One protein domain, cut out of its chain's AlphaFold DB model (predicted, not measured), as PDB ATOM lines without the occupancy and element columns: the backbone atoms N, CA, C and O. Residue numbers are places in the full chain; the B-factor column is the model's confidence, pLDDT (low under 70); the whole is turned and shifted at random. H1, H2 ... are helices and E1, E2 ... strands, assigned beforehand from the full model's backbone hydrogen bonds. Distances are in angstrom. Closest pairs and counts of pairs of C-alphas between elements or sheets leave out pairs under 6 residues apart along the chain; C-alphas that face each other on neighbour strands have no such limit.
ATOM      1  N   LEU A   8     -14.606  49.960 -29.561       97.31
ATOM      2  CA  LEU A   8     -13.222  49.518 -29.424       97.31
ATOM      3  C   LEU A   8     -12.594  49.255 -30.796       97.31
ATOM      4  O   LEU A   8     -13.293  48.983 -31.774       97.31
ATOM      5  N   THR A   9     -11.273  49.321 -30.856       97.44
ATOM      6  CA  THR A   9     -10.434  48.930 -31.993       97.44
ATOM      7  C   THR A   9      -9.242  48.117 -31.486       97.44
ATOM      8  O   THR A   9      -9.070  47.972 -30.275       97.44
ATOM      9  N   HIS A  10      -8.458  47.537 -32.390       96.88
ATOM     10  CA  HIS A  10      -7.241  46.815 -32.025       96.88
ATOM     11  C   HIS A  10      -6.141  47.787 -31.578       96.88
ATOM     12  O   HIS A  10      -6.088  48.931 -32.031       96.88
ATOM     13  N   ASP A  11      -5.259  47.322 -30.704       96.38
ATOM     14  CA  ASP A  11      -4.039  48.023 -30.313       96.38
ATOM     15  C   ASP A  11      -2.831  47.153 -30.657       96.38
ATOM     16  O   ASP A  11      -2.426  46.292 -29.878       96.38
ATOM     17  N   TYR A  12      -2.344  47.301 -31.891       96.69
ATOM     18  CA  TYR A  12      -1.223  46.529 -32.413       96.69
ATOM     19  C   TYR A  12      -0.565  47.261 -33.585       96.69
ATOM     20  O   TYR A  12      -1.261  47.684 -34.507       96.69
ATOM     21  N   ASP A  13       0.759  47.388 -33.545       96.19
ATOM     22  CA  ASP A  13       1.595  48.048 -34.556       96.19
ATOM     23  C   ASP A  13       2.780  47.177 -35.020       96.19
ATOM     24  O   ASP A  13       3.576  47.601 -35.858       96.19
ATOM     25  N   ARG A 120      -1.496  47.477 -43.276       97.56
ATOM     26  CA  ARG A 120      -2.437  48.295 -42.508       97.56
ATOM     27  C   ARG A 120      -3.701  47.528 -42.166       97.56
ATOM     28  O   ARG A 120      -4.251  46.832 -43.019       97.56
ATOM     29  N   ALA A 121      -4.195  47.711 -40.949       97.12
ATOM     30  CA  ALA A 121      -5.439  47.124 -40.478       97.12
ATOM     31  C   ALA A 121      -6.385  48.199 -39.931       97.12
ATOM     32  O   ALA A 121      -5.980  49.155 -39.279       97.12
ATOM     33  N   GLU A 122      -7.683  48.012 -40.147       97.19
ATOM     34  CA  GLU A 122      -8.727  48.811 -39.514       97.19
ATOM     35  C   GLU A 122      -9.742  47.869 -38.878       97.19
ATOM     36  O   GLU A 122     -10.204  46.920 -39.513       97.19
ATOM     37  N   THR A 123     -10.071  48.106 -37.608       97.19
ATOM     38  CA  THR A 123     -11.087  47.321 -36.905       97.19
ATOM     39  C   THR A 123     -12.005  48.212 -36.080       97.19
ATOM     40  O   THR A 123     -11.592  49.230 -35.520       97.19
ATOM     41  N   LEU A 124     -13.259  47.783 -35.962       97.31
ATOM     42  CA  LEU A 124     -14.262  48.384 -35.099       97.31
ATOM     43  C   LEU A 124     -15.066  47.275 -34.425       97.31
ATOM     44  O   LEU A 124     -15.643  46.415 -35.091       97.31
ATOM     45  N   TYR A 125     -15.158  47.348 -33.105       97.06
ATOM     46  CA  TYR A 125     -15.966  46.463 -32.281       97.06
ATOM     47  C   TYR A 125     -16.962  47.301 -31.482       97.06
ATOM     48  O   TYR A 125     -16.600  48.314 -30.883       97.06
ATOM     49  N   TYR A 126     -18.229  46.894 -31.477       96.69
ATOM     50  CA  TYR A 126     -19.286  47.579 -30.735       96.69
ATOM     51  C   TYR A 126     -20.315  46.569 -30.235       96.69
ATOM     52  O   TYR A 126     -20.842  45.788 -31.021       96.69
ATOM     53  N   ALA A 127     -20.621  46.616 -28.936       95.75
ATOM     54  CA  ALA A 127     -21.638  45.769 -28.304       95.75
ATOM     55  C   ALA A 127     -21.438  44.252 -28.524       95.75
ATOM     56  O   ALA A 127     -22.402  43.501 -28.664       95.75
ATOM     57  N   MET A 128     -20.185  43.799 -28.539       94.25
ATOM     58  CA  MET A 128     -19.808  42.407 -28.786       94.25
ATOM     59  C   MET A 128     -18.606  42.007 -27.917       94.25
ATOM     60  O   MET A 128     -17.790  42.874 -27.600       94.25
ATOM     61  N   PRO A 129     -18.486  40.727 -27.510       94.50
ATOM     62  CA  PRO A 129     -17.288  40.234 -26.832       94.50
ATOM     63  C   PRO A 129     -16.021  40.463 -27.675       94.50
ATOM     64  O   PRO A 129     -16.133  40.548 -28.906       94.50
ATOM     65  N   PRO A 130     -14.822  40.510 -27.056       95.06
ATOM     66  CA  PRO A 130     -13.558  40.557 -27.784       95.06
ATOM     67  C   PRO A 130     -13.507  39.510 -28.902       95.06
ATOM     68  O   PRO A 130     -13.814  38.336 -28.690       95.06
ATOM     69  N   THR A 131     -13.142  39.933 -30.113       95.81
ATOM     70  CA  THR A 131     -13.045  39.031 -31.264       95.81
ATOM     71  C   THR A 131     -12.046  39.525 -32.306       95.81
ATOM     72  O   THR A 131     -11.678  40.697 -32.328       95.81
ATOM     73  N   GLY A 132     -11.645  38.635 -33.216       96.62
ATOM     74  CA  GLY A 132     -10.746  38.962 -34.324       96.62
ATOM     75  C   GLY A 132      -9.398  39.484 -33.831       96.62
ATOM     76  O   GLY A 132      -8.919  39.052 -32.786       96.62
ATOM     77  N   LEU A 133      -8.824  40.433 -34.570       97.12
ATOM     78  CA  LEU A 133      -7.505  40.997 -34.282       97.12
ATOM     79  C   LEU A 133      -7.402  41.593 -32.871       97.12
ATOM     80  O   LEU A 133      -6.420  41.345 -32.185       97.12
ATOM     81  N   GLY A 134      -8.425  42.312 -32.400       96.94
ATOM     82  CA  GLY A 134      -8.410  42.901 -31.059       96.94
ATOM     83  C   GLY A 134      -8.388  41.865 -29.930       96.94
ATOM     84  O   GLY A 134      -7.798  42.116 -28.888       96.94
ATOM     85  N   ALA A 135      -8.980  40.682 -30.132       96.62
ATOM     86  CA  ALA A 135      -8.850  39.578 -29.175       96.62
ATOM     87  C   ALA A 135      -7.522  38.821 -29.297       96.62
ATOM     88  O   ALA A 135      -7.074  38.245 -28.315       96.62
ATOM     89  N   ALA A 136      -6.931  38.791 -30.493       96.44
ATOM     90  CA  ALA A 136      -5.627  38.179 -30.738       96.44
ATOM     91  C   ALA A 136      -4.457  39.051 -30.247       96.44
ATOM     92  O   ALA A 136      -3.336  38.577 -30.141       96.44
ATOM     93  N   THR A 137      -4.704  40.336 -29.992       95.12
ATOM     94  CA  THR A 137      -3.689  41.314 -29.589       95.12
ATOM     95  C   THR A 137      -4.178  42.057 -28.346       95.12
ATOM     96  O   THR A 137      -4.279  41.465 -27.273       95.12
ATOM     97  N   ALA A 138      -4.546  43.325 -28.487       96.69
ATOM     98  CA  ALA A 138      -5.155  44.132 -27.446       96.69
ATOM     99  C   ALA A 138      -6.292  44.991 -28.017       96.69
ATOM    100  O   ALA A 138      -6.429  45.175 -29.231       96.69
ATOM    101  N   LEU A 139      -7.131  45.514 -27.122       97.25
ATOM    102  CA  LEU A 139      -8.240  46.410 -27.444       97.25
ATOM    103  C   LEU A 139      -7.995  47.788 -26.835       97.25
ATOM    104  O   LEU A 139      -7.630  47.889 -25.665       97.25
ATOM    105  N   LYS A 140      -8.304  48.840 -27.595       96.50
ATOM    106  CA  LYS A 140      -8.330  50.226 -27.110       96.50
ATOM    107  C   LYS A 140      -9.595  50.966 -27.554       96.50
ATOM    108  O   LYS A 140     -10.193  50.590 -28.567       96.50
ATOM    109  N   PRO A 141     -10.021  52.022 -26.837       97.06
ATOM    110  CA  PRO A 141     -11.124  52.872 -27.271       97.06
ATOM    111  C   PRO A 141     -10.872  53.503 -28.642       97.06
ATOM    112  O   PRO A 141      -9.757  53.907 -28.975       97.06
ATOM    113  N   VAL A 142     -11.929  53.628 -29.443       96.62
ATOM    114  CA  VAL A 142     -11.865  54.339 -30.724       96.62
ATOM    115  C   VAL A 142     -11.712  55.840 -30.485       96.62
ATOM    116  O   VAL A 142     -12.601  56.479 -29.926       96.62
ATOM    117  N   THR A 143     -10.628  56.422 -30.996       94.31
ATOM    118  CA  THR A 143     -10.362  57.871 -30.944       94.31
ATOM    119  C   THR A 143     -10.773  58.598 -32.230       94.31
ATOM    120  O   THR A 143     -11.137  59.773 -32.187       94.31
ATOM    121  N   LYS A 144     -10.772  57.906 -33.382       92.25
ATOM    122  CA  LYS A 144     -11.156  58.468 -34.688       92.25
ATOM    123  C   LYS A 144     -12.532  58.014 -35.147       92.25
ATOM    124  O   LYS A 144     -12.842  56.822 -35.215       92.25
ATOM    125  N   LYS A 145     -13.353  58.986 -35.550       89.38
ATOM    126  CA  LYS A 145     -14.730  58.744 -35.991       89.38
ATOM    127  C   LYS A 145     -14.794  58.003 -37.333       89.38
ATOM    128  O   LYS A 145     -15.599  57.079 -37.464       89.38
ATOM    129  N   HIS A 146     -13.967  58.383 -38.307       94.38
ATOM    130  CA  HIS A 146     -13.998  57.819 -39.658       94.38
ATOM    131  C   HIS A 146     -13.087  56.593 -39.790       94.38
ATOM    132  O   HIS A 146     -12.026  56.526 -39.175       94.38
ATOM    133  N   ALA A 147     -13.518  55.610 -40.588       94.62
ATOM    134  CA  ALA A 147     -12.746  54.389 -40.831       94.62
ATOM    135  C   ALA A 147     -11.455  54.663 -41.618       94.62
ATOM    136  O   ALA A 147     -10.430  54.064 -41.321       94.62
ATOM    137  N   SER A 148     -11.477  55.616 -42.556       96.19
ATOM    138  CA  SER A 148     -10.285  56.048 -43.299       96.19
ATOM    139  C   SER A 148      -9.171  56.523 -42.369       96.19
ATOM    140  O   SER A 148      -8.033  56.086 -42.502       96.19
ATOM    141  N   ASP A 149      -9.504  57.354 -41.382       95.44
ATOM    142  CA  ASP A 149      -8.526  57.888 -40.431       95.44
ATOM    143  C   ASP A 149      -7.922  56.764 -39.583       95.44
ATOM    144  O   ASP A 149      -6.711  56.722 -39.381       95.44
ATOM    145  N   ARG A 150      -8.750  55.802 -39.149       95.12
ATOM    146  CA  ARG A 150      -8.266  54.611 -38.434       95.12
ATOM    147  C   ARG A 150      -7.359  53.746 -39.306       95.12
ATOM    148  O   ARG A 150      -6.342  53.280 -38.815       95.12
ATOM    149  N   MET A 151      -7.679  53.569 -40.587       96.69
ATOM    150  CA  MET A 151      -6.820  52.844 -41.533       96.69
ATOM    151  C   MET A 151      -5.460  53.540 -41.725       96.69
ATOM    152  O   MET A 151      -4.421  52.885 -41.830       96.69
ATOM    153  N   HIS A 152      -5.433  54.876 -41.735       93.94
ATOM    154  CA  HIS A 152      -4.184  55.639 -41.789       93.94
ATOM    155  C   HIS A 152      -3.334  55.503 -40.513       93.94
ATOM    156  O   HIS A 152      -2.106  55.532 -40.609       93.94
ATOM    157  N   GLU A 153      -3.950  55.319 -39.344       92.31
ATOM    158  CA  GLU A 153      -3.241  55.094 -38.074       92.31
ATOM    159  C   GLU A 153      -2.850  53.628 -37.845       92.31
ATOM    160  O   GLU A 153      -1.846  53.366 -37.193       92.31
ATOM    161  N   GLY A 154      -3.594  52.674 -38.407       94.44
ATOM    162  CA  GLY A 154      -3.397  51.237 -38.199       94.44
ATOM    163  C   GLY A 154      -2.261  50.625 -39.014       94.44
ATOM    164  O   GLY A 154      -2.452  49.566 -39.603       94.44
TER     165      GLY A 154
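This is residues 8 to 13 and 120 to 154 of the 159 residues of an uncharacterized protein of Frigoribacterium sp. JB110 (UniProt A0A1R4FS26). A tiny two-strand antiparallel ladder, E1 and E2, sits between two short helices, with H1 near one end of the longest axis and H2 near the other. A long loop, residues 120 to 131, runs from the side of H2 past the strands, swings out in a wide arc and leads back into H1. The printed part has 41 residues, with two named helices and two named strands in the order E1, H1, E2, H2, and under half of the residues are in named elements. The class is mixed, helices and strands. The whole is compact, with a radius of gyration of the C-alphas of 9.3 A and spans of 24 by 21 by 12 A.

The printed part begins with E1, residues 8 to 10, 7.1 A from first to last C-alpha; C-alpha 8 is at (-13.222, 49.518, -29.424). After residue 13 comes the cut, and residues 120 to 131 hold no named element. H1 is residues 132 to 136 and begins at C-alpha 132, (-10.746, 38.962, -34.324). E2, residues 139 to 141, is also 7.1 A long. H2, residues 147 to 153, is the longest helix with 7 residues and 9.9 A, and ends at C-alpha 153, (-3.241, 55.094, -38.074).

E1 and E2 are antiparallel neighbours, with an angle of 135 degrees between their directions. The C-alphas of Leu 8 and Pro 141 face each other at 4.5 A, and those of His 10 and Leu 139 at 4.7 A. N 9 and O 140 are within hydrogen-bond range at 2.8 A, and so are N 140 and O 9 at 2.9 A. E1 and H1 have 4 pairs of C-alphas within 8 A, and their closest C-alphas are those of His 10 and Gly 134, 4.2 A apart. H2 is apart from E1 and from H1. In H1 and H2 every O i to N i+4 pair is within hydrogen-bond range.

The two C-alphas farthest apart are those of Pro 129 and His 152, at 25.2 A. Residues 14 to 119 are cut out and not printed, and C-alphas 13 and 120 are 8.9 A apart across the cut. The link from E1 to H1 runs across the cut; the links from H1 to E2 and from E2 to H2 are tight. The mean pLDDT of the printed part is 95.8, and no printed residue is under 70.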